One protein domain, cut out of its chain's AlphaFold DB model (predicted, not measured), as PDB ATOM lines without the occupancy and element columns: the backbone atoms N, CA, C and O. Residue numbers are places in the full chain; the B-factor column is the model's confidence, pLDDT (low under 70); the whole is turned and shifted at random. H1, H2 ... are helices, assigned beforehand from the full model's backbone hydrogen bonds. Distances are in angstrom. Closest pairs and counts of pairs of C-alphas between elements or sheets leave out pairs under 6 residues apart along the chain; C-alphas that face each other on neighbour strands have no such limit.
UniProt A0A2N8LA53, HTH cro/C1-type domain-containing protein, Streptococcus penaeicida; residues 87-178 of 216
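Overview. This is residues 87 to 178 of the 216 residues of the protein "HTH cro/C1-type domain-containing protein" of Streptococcus penaeicida (UniProt A0A2N8LA53). A long helix, H1, sticks out of the body with its residues 87 to 98, and its later part crosses H3, the returning one of two helices that run out from H1's last residues and back. H2 leaves the end of H1 at a corner, H3 folds back at an angle to H2 and crosses H1 with residues 153 to 160, and the short H4 packs on residues 110 to 114 of H1. The printed part has 92 residues with four named helices, in the order H1, H2, H3, H4, and no named strand; its class is all helix. The packing is mostly crossed, with none of the three touching pairs that have a tilt, corner contacts left out, at a shallow one. The whole is flat, spanning 46 by 38 by 20 A, and only just loose, close to compact, with a radius of gyration of the C-alphas of 14.9 A.

Arrangement. H1, residues 87 to 114, stands free over residues 87 to 98. H2, residues 117 to 137, follows it after a tight link of 2 residues. The two touch only at the corner by their link, and only just, with 3 pairs of C-alphas within 8 A; the closest C-alphas, of Leu 111 and Lys 117, are 6.4 A apart. Their lines stand at a steep tilt of 64 degrees, opposite ways. H3, residues 144 to 161, touches H2 with residues 144 to 152 alone; the closest C-alphas, of Arg 128 and Thr 148, are 5.4 A apart. H2 and H3 run opposite ways at a steep tilt of 48 degrees. H3 also touches H1, with residues 153 to 160 alone against residues 102 to 110 of H1, in 21 pairs of C-alphas within 8 A. The closest C-alphas there, of Gly 106 and Tyr 160, are 4.2 A apart, and the lines are about perpendicular, at 76 degrees. H4, residues 164 to 174, touches H1 at residues 110 to 114 alone; the closest C-alphas, of Val 114 and Ala 171, are 6.0 A apart, and the lines are about perpendicular, at 74 degrees. H3 and H4 are close but not clearly touching, with the closest C-alphas, of Phe 159 and Arg 167, 6.1 A apart, at a shallow tilt of 30 degrees, opposite ways. H2 and H4 are also close but not clearly touching; their closest C-alphas, of Phe 123 and Tyr 174, are 6.7 A apart. In H1, H3 and H4 every backbone O i to N i+4 pair is within hydrogen-bond range; in H2 it is 16 of 17.

Along the chain. H1 begins at C-alpha 87 at (386.061, -276.833, 171.750) and measures 40.6 A from first to last C-alpha, the longest helix with 28 residues. H2, from Lys 117 to Thr 137, measures 31.3 A and ends at C-alpha 137 at (363.996, -250.954, 145.368). H3, from Ile 144 to Phe 161, measures 26.1 A. H4, from Ala 164 to Tyr 174, has 11 residues and measures 15.6 A; it ends at C-alpha 174 at (361.069, -274.896, 139.868).

Size, cuts and confidence. The two C-alphas farthest apart are those of Ile 87 and Pro 177, at 46.0 A. Without residues 87 to 98, the body of 80 residues spans 38 by 28 by 19 A. The printed part has no cut. The links H1 to H2 and H3 to H4 are tight, and the link H2 to H3, of 6 residues, is short. The mean pLDDT of the printed part is 87.5; four residues are under 70, namely residues 88 to 90 and residue 94, which belong to H1.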
ATOM      1  N   ILE A  87     387.203-275.910 171.796       70.12
ATOM      2  CA  ILE A  87     386.061-276.833 171.750       70.12
ATOM      3  C   ILE A  87     384.942-276.226 170.902       70.12
ATOM      4  O   ILE A  87     384.421-276.903 170.014       70.12
ATOM      5  N   LEU A  88     384.607-274.955 171.139       69.56
ATOM      6  CA  LEU A  88     383.603-274.229 170.363       69.56
ATOM      7  C   LEU A  88     383.979-274.168 168.882       69.56
ATOM      8  O   LEU A  88     383.145-274.484 168.039       69.56
ATOM      9  N   GLU A  89     385.231-273.850 168.559       68.94
ATOM     10  CA  GLU A  89     385.723-273.815 167.182       68.94
ATOM     11  C   GLU A  89     385.547-275.175 166.495       68.94
ATOM     12  O   GLU A  89     384.958-275.263 165.421       68.94
ATOM     13  N   ASN A  90     385.956-276.265 167.148       69.50
ATOM     14  CA  ASN A  90     385.802-277.609 166.593       69.50
ATOM     15  C   ASN A  90     384.333-278.024 166.411       69.50
ATOM     16  O   ASN A  90     383.999-278.682 165.423       69.50
ATOM     17  N   VAL A  91     383.449-277.659 167.344       72.56
ATOM     18  CA  VAL A  91     382.004-277.927 167.239       72.56
ATOM     19  C   VAL A  91     381.396-277.141 166.079       72.56
ATOM     20  O   VAL A  91     380.695-277.723 165.251       72.56
ATOM     21  N   VAL A  92     381.711-275.849 165.971       73.62
ATOM     22  CA  VAL A  92     381.238-274.977 164.889       73.62
ATOM     23  C   VAL A  92     381.745-275.474 163.535       73.62
ATOM     24  O   VAL A  92     380.956-275.609 162.605       73.62
ATOM     25  N   LEU A  93     383.023-275.843 163.418       70.44
ATOM     26  CA  LEU A  93     383.591-276.388 162.182       70.44
ATOM     27  C   LEU A  93     382.913-277.698 161.758       70.44
ATOM     28  O   LEU A  93     382.591-277.871 160.580       70.44
ATOM     29  N   LYS A  94     382.669-278.616 162.704       67.62
ATOM     30  CA  LYS A  94     381.952-279.873 162.431       67.62
ATOM     31  C   LYS A  94     380.510-279.611 161.992       67.62
ATOM     32  O   LYS A  94     380.073-280.210 161.011       67.62
ATOM     33  N   SER A  95     379.811-278.701 162.670       71.56
ATOM     34  CA  SER A  95     378.444-278.288 162.330       71.56
ATOM     35  C   SER A  95     378.373-277.665 160.933       71.56
ATOM     36  O   SER A  95     377.626-278.130 160.076       71.56
ATOM     37  N   ASN A  96     379.250-276.702 160.639       75.25
ATOM     38  CA  ASN A  96     379.317-276.041 159.335       75.25
ATOM     39  C   ASN A  96     379.627-277.030 158.206       75.25
ATOM     40  O   ASN A  96     379.038-276.953 157.127       75.25
ATOM     41  N   LYS A  97     380.525-277.992 158.451       76.56
ATOM     42  CA  LYS A  97     380.829-279.051 157.483       76.56
ATOM     43  C   LYS A  97     379.614-279.946 157.224       76.56
ATOM     44  O   LYS A  97     379.363-280.281 156.070       76.56
ATOM     45  N   ALA A  98     378.876-280.324 158.270       72.38
ATOM     46  CA  ALA A  98     377.655-281.114 158.136       72.38
ATOM     47  C   ALA A  98     376.572-280.352 157.354       72.38
ATOM     48  O   ALA A  98     376.018-280.902 156.407       72.38
ATOM     49  N   ASN A  99     376.353-279.072 157.665       79.56
ATOM     50  CA  ASN A  99     375.384-278.226 156.962       79.56
ATOM     51  C   ASN A  99     375.730-278.079 155.478       79.56
ATOM     52  O   ASN A  99     374.880-278.292 154.620       79.56
ATOM     53  N   LYS A 100     377.002-277.822 155.159       88.94
ATOM     54  CA  LYS A 100     377.457-277.753 153.766       88.94
ATOM     55  C   LYS A 100     377.240-279.071 153.021       88.94
ATOM     56  O   LYS A 100     376.859-279.062 151.855       88.94
ATOM     57  N   GLN A 101     377.469-280.205 153.683       92.00
ATOM     58  CA  GLN A 101     377.229-281.518 153.085       92.00
ATOM     59  C   GLN A 101     375.737-281.743 152.791       92.00
ATOM     60  O   GLN A 101     375.404-282.216 151.708       92.00
ATOM     61  N   ILE A 102     374.851-281.353 153.713       89.94
ATOM     62  CA  ILE A 102     373.392-281.438 153.539       89.94
ATOM     63  C   ILE A 102     372.934-280.608 152.334       89.94
ATOM     64  O   ILE A 102     372.209-281.122 151.483       89.94
ATOM     65  N   VAL A 103     373.402-279.362 152.223       93.12
ATOM     66  CA  VAL A 103     373.101-278.482 151.080       93.12
ATOM     67  C   VAL A 103     373.543-279.124 149.762       93.12
ATOM     68  O   VAL A 103     372.762-279.219 148.814       93.12
ATOM     69  N   GLU A 104     374.781-279.622 149.695       96.12
ATOM     70  CA  GLU A 104     375.316-280.266 148.490       96.12
ATOM     71  C   GLU A 104     374.534-281.529 148.105       96.12
ATOM     72  O   GLU A 104     374.269-281.764 146.922       96.12
ATOM     73  N   ASP A 105     374.120-282.338 149.079       95.88
ATOM     74  CA  ASP A 105     373.327-283.537 148.817       95.88
ATOM     75  C   ASP A 105     371.895-283.196 148.389       95.88
ATOM     76  O   ASP A 105     371.377-283.819 147.458       95.88
ATOM     77  N   GLY A 106     371.281-282.160 148.967       95.94
ATOM     78  CA  GLY A 106     370.009-281.611 148.499       95.94
ATOM     79  C   GLY A 106     370.082-281.150 147.045       95.94
ATOM     80  O   GLY A 106     369.252-281.537 146.217       95.94
ATOM     81  N   ARG A 107     371.142-280.419 146.688       97.56
ATOM     82  CA  ARG A 107     371.397-279.975 145.312       97.56
ATOM     83  C   ARG A 107     371.603-281.135 144.341       97.56
ATOM     84  O   ARG A 107     371.087-281.102 143.222       97.56
ATOM     85  N   ARG A 108     372.324-282.183 144.751       97.75
ATOM     86  CA  ARG A 108     372.497-283.408 143.948       97.75
ATOM     87  C   ARG A 108     371.175-284.129 143.720       97.75
ATOM     88  O   ARG A 108     370.908-284.544 142.594       97.75
ATOM     89  N   GLN A 109     370.345-284.262 144.754       97.25
ATOM     90  CA  GLN A 109     369.023-284.876 144.632       97.25
ATOM     91  C   GLN A 109     368.106-284.061 143.716       97.25
ATOM     92  O   GLN A 109     367.424-284.634 142.867       97.25
ATOM     93  N   PHE A 110     368.128-282.731 143.840       97.56
ATOM     94  CA  PHE A 110     367.381-281.840 142.956       97.56
ATOM     95  C   PHE A 110     367.816-282.038 141.502       97.56
ATOM     96  O   PHE A 110     366.989-282.325 140.639       97.56
ATOM     97  N   LEU A 111     369.126-282.004 141.241       97.31
ATOM     98  CA  LEU A 111     369.682-282.266 139.916       97.31
ATOM     99  C   LEU A 111     369.284-283.647 139.374       97.31
ATOM    100  O   LEU A 111     368.986-283.761 138.187       97.31
ATOM    101  N   MET A 112     369.255-284.683 140.216       97.06
ATOM    102  CA  MET A 112     368.855-286.034 139.815       97.06
ATOM    103  C   MET A 112     367.388-286.100 139.369       97.06
ATOM    104  O   MET A 112     367.096-286.745 138.365       97.06
ATOM    105  N   LEU A 113     366.471-285.422 140.071       96.62
ATOM    106  CA  LEU A 113     365.052-285.378 139.690       96.62
ATOM    107  C   LEU A 113     364.792-284.492 138.466       96.62
ATOM    108  O   LEU A 113     363.925-284.804 137.644       96.62
ATOM    109  N   VAL A 114     365.541-283.396 138.336       96.12
ATOM    110  CA  VAL A 114     365.462-282.498 137.179       96.12
ATOM    111  C   VAL A 114     366.030-283.165 135.926       96.12
ATOM    112  O   VAL A 114     365.446-283.043 134.852       96.12
ATOM    113  N   GLY A 115     367.147-283.884 136.052       95.56
ATOM    114  CA  GLY A 115     367.804-284.603 134.955       95.56
ATOM    115  C   GLY A 115     368.618-283.723 133.999       95.56
ATOM    116  O   GLY A 115     369.288-284.251 133.114       95.56
ATOM    117  N   ASP A 116     368.611-282.399 134.177       95.06
ATOM    118  CA  ASP A 116     369.339-281.447 133.333       95.06
ATOM    119  C   ASP A 116     369.992-280.324 134.158       95.06
ATOM    120  O   ASP A 116     369.339-279.445 134.726       95.06
ATOM    121  N   LYS A 117     371.328-280.312 134.161       95.56
ATOM    122  CA  LYS A 117     372.142-279.296 134.844       95.56
ATOM    123  C   LYS A 117     371.930-277.887 134.285       95.56
ATOM    124  O   LYS A 117     372.134-276.913 135.008       95.56
ATOM    125  N   SER A 118     371.563-277.756 133.012       95.62
ATOM    126  CA  SER A 118     371.281-276.467 132.382       95.62
ATOM    127  C   SER A 118     370.025-275.820 132.968       95.62
ATOM    128  O   SER A 118     370.029-274.614 133.213       95.62
ATOM    129  N   LEU A 119     368.998-276.619 133.276       94.00
ATOM    130  CA  LEU A 119     367.773-276.155 133.928       94.00
ATOM    131  C   LEU A 119     368.038-275.745 135.377       94.00
ATOM    132  O   LEU A 119     367.611-274.668 135.777       94.00
ATOM    133  N   VAL A 120     368.830-276.522 136.124       95.38
ATOM    134  CA  VAL A 120     369.234-276.147 137.495       95.38
ATOM    135  C   VAL A 120     369.988-274.814 137.508       95.38
ATOM    136  O   VAL A 120     369.686-273.941 138.314       95.38
ATOM    137  N   LYS A 121     370.922-274.604 136.571       95.25
ATOM    138  CA  LYS A 121     371.638-273.322 136.449       95.25
ATOM    139  C   LYS A 121     370.719-272.152 136.095       95.25
ATOM    140  O   LYS A 121     370.962-271.040 136.552       95.25
ATOM    141  N   LYS A 122     369.711-272.377 135.244       94.38
ATOM    142  CA  LYS A 122     368.714-271.350 134.908       94.38
ATOM    143  C   LYS A 122     367.894-270.977 136.137       94.38
ATOM    144  O   LYS A 122     367.810-269.798 136.438       94.38
ATOM    145  N   PHE A 123     367.407-271.969 136.877       93.81
ATOM    146  CA  PHE A 123     366.717-271.767 138.148       93.81
ATOM    147  C   PHE A 123     367.563-270.954 139.145       93.81
ATOM    148  O   PHE A 123     367.113-269.922 139.628       93.81
ATOM    149  N   GLU A 124     368.815-271.345 139.401       94.94
ATOM    150  CA  GLU A 124     369.700-270.605 140.320       94.94
ATOM    151  C   GLU A 124     369.936-269.160 139.858       94.94
ATOM    152  O   GLU A 124     370.010-268.236 140.670       94.94
ATOM    153  N   LYS A 125     370.016-268.949 138.540       94.69
ATOM    154  CA  LYS A 125     370.109-267.613 137.956       94.69
ATOM    155  C   LYS A 125     368.822-266.808 138.164       94.69
ATOM    156  O   LYS A 125     368.925-265.641 138.518       94.69
ATOM    157  N   GLU A 126     367.643-267.406 137.990       93.12
ATOM    158  CA  GLU A 126     366.355-266.741 138.250       93.12
ATOM    159  C   GLU A 126     366.268-266.238 139.697       93.12
ATOM    160  O   GLU A 126     365.856-265.104 139.929       93.12
ATOM    161  N   ILE A 127     366.724-267.037 140.671       92.69
ATOM    162  CA  ILE A 127     366.789-266.616 142.080       92.69
ATOM    163  C   ILE A 127     367.699-265.397 142.252       92.69
ATOM    164  O   ILE A 127     367.317-264.419 142.898       92.69
ATOM    165  N   ARG A 128     368.885-265.417 141.637       93.00
ATOM    166  CA  ARG A 128     369.804-264.274 141.676       93.00
ATOM    167  C   ARG A 128     369.184-263.027 141.047       93.00
ATOM    168  O   ARG A 128     369.255-261.947 141.628       93.00
ATOM    169  N   ASP A 129     368.570-263.174 139.875       91.94
ATOM    170  CA  ASP A 129     367.939-262.081 139.133       91.94
ATOM    171  C   ASP A 129     366.775-261.463 139.937       91.94
ATOM    172  O   ASP A 129     366.611-260.238 139.949       91.94
ATOM    173  N   ASN A 130     366.031-262.274 140.698       89.56
ATOM    174  CA  ASN A 130     365.017-261.793 141.640       89.56
ATOM    175  C   ASN A 130     365.626-260.911 142.736       89.56
ATOM    176  O   ASN A 130     365.154-259.791 142.945       89.56
ATOM    177  N   TYR A 131     366.707-261.349 143.388       89.19
ATOM    178  CA  TYR A 131     367.382-260.525 144.397       89.19
ATOM    179  C   TYR A 131     367.982-259.246 143.809       89.19
ATOM    180  O   TYR A 131     367.900-258.197 144.447       89.19
ATOM    181  N   ILE A 132     368.518-259.286 142.583       89.12
ATOM    182  CA  ILE A 132     368.972-258.077 141.873       89.12
ATOM    183  C   ILE A 132     367.820-257.079 141.736       89.12
ATOM    184  O   ILE A 132     368.009-255.884 141.960       89.12
ATOM    185  N   ASN A 133     366.628-257.551 141.369       88.31
ATOM    186  CA  ASN A 133     365.461-256.688 141.224       88.31
ATOM    187  C   ASN A 133     364.990-256.114 142.566       88.31
ATOM    188  O   ASN A 133     364.719-254.918 142.632       88.31
ATOM    189  N   ILE A 134     364.982-256.914 143.635       85.06
ATOM    190  CA  ILE A 134     364.670-256.448 144.998       85.06
ATOM    191  C   ILE A 134     365.690-255.396 145.461       85.06
ATOM    192  O   ILE A 134     365.318-254.358 146.002       85.06
ATOM    193  N   GLY A 135     366.981-255.602 145.189       86.25
ATOM    194  CA  GLY A 135     368.044-254.660 145.551       86.25
ATOM    195  C   GLY A 135     367.947-253.295 144.865       86.25
ATOM    196  O   GLY A 135     368.486-252.317 145.381       86.25
ATOM    197  N   LYS A 136     367.227-253.189 143.736       88.00
ATOM    198  CA  LYS A 136     366.949-251.896 143.085       88.00
ATOM    199  C   LYS A 136     365.984-251.034 143.896       88.00
ATOM    200  O   LYS A 136     366.085-249.812 143.839       88.00
ATOM    201  N   THR A 137     365.047-251.651 144.613       85.31
ATOM    202  CA  THR A 137     363.996-250.954 145.368       85.31
ATOM    203  C   THR A 137     364.265-250.933 146.871       85.31
ATOM    204  O   THR A 137     363.771-250.041 147.556       85.31
ATOM    205  N   ASN A 138     365.082-251.859 147.387       82.81
ATOM    206  CA  ASN A 138     365.401-251.973 148.806       82.81
ATOM    207  C   ASN A 138     366.928-252.009 149.061       82.81
ATOM    208  O   ASN A 138     367.578-253.035 148.829       82.81
ATOM    209  N   PRO A 139     367.516-250.924 149.612       79.75
ATOM    210  CA  PRO A 139     368.950-250.828 149.898       79.75
ATOM    211  C   PRO A 139     369.500-251.843 150.911       79.75
ATOM    212  O   PRO A 139     370.722-251.959 151.017       79.75
ATOM    213  N   SER A 140     368.656-252.565 151.651       81.44
ATOM    214  CA  SER A 140     369.091-253.635 152.562       81.44
ATOM    215  C   SER A 140     369.647-254.855 151.810       81.44
ATOM    216  O   SER A 140     370.450-255.614 152.352       81.44
ATOM    217  N   TYR A 141     369.326-255.000 150.521       78.50
ATOM    218  CA  TYR A 141     369.767-256.108 149.667       78.50
ATOM    219  C   TYR A 141     371.007-255.755 148.824       78.50
ATOM    220  O   TYR A 141     371.104-256.095 147.652       78.50
ATOM    221  N   ARG A 142     371.999-255.063 149.403       75.25
ATOM    222  CA  ARG A 142     373.242-254.691 148.684       75.25
ATOM    223  C   ARG A 142     374.160-255.877 148.375       75.25
ATOM    224  O   ARG A 142     374.920-255.824 147.414       75.25
ATOM    225  N   ARG A 143     374.114-256.935 149.188       86.88
ATOM    226  CA  ARG A 143     374.971-258.125 149.054       86.88
ATOM    227  C   ARG A 143     374.226-259.255 148.349       86.88
ATOM    228  O   ARG A 143     373.888-260.263 148.956       86.88
ATOM    229  N   ILE A 144     373.929-259.044 147.069       87.56
ATOM    230  CA  ILE A 144     373.082-259.934 146.257       87.56
ATOM    231  C   ILE A 144     373.538-261.391 146.312       87.56
ATOM    232  O   ILE A 144     372.706-262.280 146.478       87.56
ATOM    233  N   ASP A 145     374.841-261.636 146.192       88.69
ATOM    234  CA  ASP A 145     375.370-262.998 146.160       88.69
ATOM    235  C   ASP A 145     375.192-263.706 147.515       88.69
ATOM    236  O   ASP A 145     374.775-264.858 147.527       88.69
ATOM    237  N   GLU A 146     375.367-263.002 148.642       87.94
ATOM    238  CA  GLU A 146     375.112-263.565 149.981       87.94
ATOM    239  C   GLU A 146     373.629-263.916 150.179       87.94
ATOM    240  O   GLU A 146     373.305-264.965 150.726       87.94
ATOM    241  N   TRP A 147     372.712-263.056 149.723       87.31
ATOM    242  CA  TRP A 147     371.270-263.327 149.796       87.31
ATOM    243  C   TRP A 147     370.849-264.487 148.891       87.31
ATOM    244  O   TRP A 147     370.045-265.326 149.293       87.31
ATOM    245  N   THR A 148     371.431-264.559 147.694       89.88
ATOM    246  CA  THR A 148     371.188-265.650 146.746       89.88
ATOM    247  C   THR A 148     371.679-266.980 147.317       89.88
ATOM    248  O   THR A 148     370.945-267.964 147.278       89.88
ATOM    249  N   GLU A 149     372.893-267.011 147.874       90.44
ATOM    250  CA  GLU A 149     373.479-268.208 148.484       90.44
ATOM    251  C   GLU A 149     372.658-268.666 149.693       90.44
ATOM    252  O   GLU A 149     372.244-269.818 149.733       90.44
ATOM    253  N   LYS A 150     372.286-267.754 150.604       89.06
ATOM    254  CA  LYS A 150     371.406-268.074 151.744       89.06
ATOM    255  C   LYS A 150     370.081-268.699 151.315       89.06
ATOM    256  O   LYS A 150     369.628-269.667 151.926       89.06
ATOM    257  N   TRP A 151     369.447-268.145 150.282       92.38
ATOM    258  CA  TRP A 151     368.179-268.673 149.788       92.38
ATOM    259  C   TRP A 151     368.353-270.064 149.177       92.38
ATOM    260  O   TRP A 151     367.570-270.963 149.471       92.38
ATOM    261  N   LEU A 152     369.391-270.262 148.355       94.38
ATOM    262  CA  LEU A 152     369.678-271.556 147.733       94.38
ATOM    263  C   LEU A 152     370.063-272.619 148.768       94.38
ATOM    264  O   LEU A 152     369.593-273.750 148.665       94.38
ATOM    265  N   ASP A 153     370.849-272.265 149.782       91.19
ATOM    266  CA  ASP A 153     371.211-273.156 150.885       91.19
ATOM    267  C   ASP A 153     369.970-273.605 151.660       91.19
ATOM    268  O   ASP A 153     369.792-274.800 151.914       91.19
ATOM    269  N   SER A 154     369.076-272.664 151.980       85.88
ATOM    270  CA  SER A 154     367.789-272.961 152.612       85.88
ATOM    271  C   SER A 154     366.947-273.884 151.729       85.88
ATOM    272  O   SER A 154     366.544-274.962 152.164       85.88
ATOM    273  N   PHE A 155     366.784-273.535 150.449       93.38
ATOM    274  CA  PHE A 155     366.042-274.340 149.483       93.38
ATOM    275  C   PHE A 155     366.569-275.776 149.395       93.38
ATOM    276  O   PHE A 155     365.791-276.720 149.517       93.38
ATOM    277  N   TYR A 156     367.877-275.968 149.206       94.94
ATOM    278  CA  TYR A 156     368.458-277.303 149.065       94.94
ATOM    279  C   TYR A 156     368.428-278.096 150.371       94.94
ATOM    280  O   TYR A 156     368.237-279.312 150.329       94.94
ATOM    281  N   THR A 157     368.539-277.432 151.520       85.06
ATOM    282  CA  THR A 157     368.363-278.068 152.830       85.06
ATOM    283  C   THR A 157     366.928-278.561 153.008       85.06
ATOM    284  O   THR A 157     366.710-279.739 153.285       85.06
ATOM    285  N   THR A 158     365.930-277.706 152.773       82.81
ATOM    286  CA  THR A 158     364.514-278.093 152.845       82.81
ATOM    287  C   THR A 158     364.189-279.186 151.834       82.81
ATOM    288  O   THR A 158     363.508-280.156 152.160       82.81
ATOM    289  N   PHE A 159     364.727-279.079 150.619       89.75
ATOM    290  CA  PHE A 159     364.572-280.094 149.588       89.75
ATOM    291  C   PHE A 159     365.147-281.444 150.026       89.75
ATOM    292  O   PHE A 159     364.497-282.465 149.820       89.75
ATOM    293  N   TYR A 160     366.327-281.464 150.654       91.69
ATOM    294  CA  TYR A 160     366.957-282.684 151.164       91.69
ATOM    295  C   TYR A 160     366.067-283.420 152.178       91.69
ATOM    296  O   TYR A 160     365.956-284.646 152.116       91.69
ATOM    297  N   PHE A 161     365.416-282.684 153.084       82.69
ATOM    298  CA  PHE A 161     364.547-283.259 154.115       82.69
ATOM    299  C   PHE A 161     363.116-283.554 153.644       82.69
ATOM    300  O   PHE A 161     362.389-284.271 154.329       82.69
ATOM    301  N   ALA A 162     362.703-283.038 152.486       79.19
ATOM    302  CA  ALA A 162     361.356-283.239 151.974       79.19
ATOM    303  C   ALA A 162     361.083-284.701 151.569       79.19
ATOM    304  O   ALA A 162     361.940-285.429 151.046       79.19
ATOM    305  N   GLU A 163     359.830-285.126 151.742       82.00
ATOM    306  CA  GLU A 163     359.378-286.440 151.291       82.00
ATOM    307  C   GLU A 163     359.574-286.627 149.776       82.00
ATOM    308  O   GLU A 163     359.628-285.672 149.002       82.00
ATOM    309  N   ALA A 164     359.699-287.878 149.320       82.25
ATOM    310  CA  ALA A 164     360.041-288.176 147.923       82.25
ATOM    311  C   ALA A 164     359.031-287.602 146.909       82.25
ATOM    312  O   ALA A 164     359.418-287.091 145.851       82.25
ATOM    313  N   HIS A 165     357.739-287.659 147.237       84.69
ATOM    314  CA  HIS A 165     356.684-287.107 146.392       84.69
ATOM    315  C   HIS A 165     356.760-285.571 146.349       84.69
ATOM    316  O   HIS A 165     356.741-284.985 145.267       84.69
ATOM    317  N   THR A 166     356.977-284.928 147.500       83.62
ATOM    318  CA  THR A 166     357.172-283.479 147.630       83.62
ATOM    319  C   THR A 166     358.384-282.998 146.844       83.62
ATOM    320  O   THR A 166     358.272-282.059 146.060       83.62
ATOM    321  N   ARG A 167     359.528-283.686 146.949       88.44
ATOM    322  CA  ARG A 167     360.723-283.391 146.143       88.44
ATOM    323  C   ARG A 167     360.435-283.445 144.648       88.44
ATOM    324  O   ARG A 167     360.894-282.587 143.901       88.44
ATOM    325  N   THR A 168     359.659-284.433 144.208       90.44
ATOM    326  CA  THR A 168     359.280-284.559 142.797       90.44
ATOM    327  C   THR A 168     358.446-283.362 142.348       90.44
ATOM    328  O   THR A 168     358.750-282.768 141.315       90.44
ATOM    329  N   LEU A 169     357.440-282.965 143.131       88.31
ATOM    330  CA  LEU A 169     356.601-281.800 142.833       88.31
ATOM    331  C   LEU A 169     357.423-280.505 142.799       88.31
ATOM    332  O   LEU A 169     357.362-279.776 141.812       88.31
ATOM    333  N   ILE A 170     358.255-280.268 143.818       89.06
ATOM    334  CA  ILE A 170     359.144-279.099 143.903       89.06
ATOM    335  C   ILE A 170     360.088-279.051 142.694       89.06
ATOM    336  O   ILE A 170     360.207-278.014 142.043       89.06
ATOM    337  N   ALA A 171     360.721-280.175 142.342       92.06
ATOM    338  CA  ALA A 171     361.612-280.250 141.188       92.06
ATOM    339  C   ALA A 171     360.890-279.927 139.877       92.06
ATOM    340  O   ALA A 171     361.441-279.216 139.042       92.06
ATOM    341  N   ARG A 172     359.656-280.412 139.689       92.12
ATOM    342  CA  ARG A 172     358.852-280.107 138.495       92.12
ATOM    343  C   ARG A 172     358.383-278.657 138.459       92.12
ATOM    344  O   ARG A 172     358.342-278.082 137.379       92.12
ATOM    345  N   TYR A 173     358.072-278.068 139.606       90.94
ATOM    346  CA  TYR A 173     357.653-276.676 139.703       90.94
ATOM    347  C   TYR A 173     358.801-275.706 139.377       90.94
ATOM    348  O   TYR A 173     358.674-274.876 138.479       90.94
ATOM    349  N   TYR A 174     359.962-275.852 140.022       87.81
ATOM    350  CA  TYR A 174     361.069-274.896 139.868       87.81
ATOM    351  C   TYR A 174     361.829-274.990 138.536       87.81
ATOM    352  O   TYR A 174     362.611-274.097 138.223       87.81
ATOM    353  N   ILE A 175     361.594-276.019 137.713       88.19
ATOM    354  CA  ILE A 175     362.113-276.053 136.330       88.19
ATOM    355  C   ILE A 175     361.228-275.306 135.333       88.19
ATOM    356  O   ILE A 175     361.675-275.023 134.220       88.19
ATOM    357  N   ILE A 176     359.974-275.012 135.692       89.31
ATOM    358  CA  ILE A 176     359.119-274.138 134.889       89.31
ATOM    359  C   ILE A 176     359.744-272.744 134.989       89.31
ATOM    360  O   ILE A 176     359.993-272.313 136.112       89.31
ATOM    361  N   PRO A 177     360.028-272.039 133.882       86.50
ATOM    362  CA  PRO A 177     360.522-270.665 133.948       86.50
ATOM    363  C   PRO A 177     359.584-269.787 134.776       86.50
ATOM    364  O   PRO A 177     358.366-269.953 134.676       86.50
ATOM    365  N   SER A 178     360.123-268.889 135.602       84.00
ATOM    366  CA  SER A 178     359.321-268.089 136.541       84.00
ATOM    367  C   SER A 178     358.178-267.330 135.859       84.00
ATOM    368  O   SER A 178     357.065-267.308 136.378       84.00
TER     369      SER A 178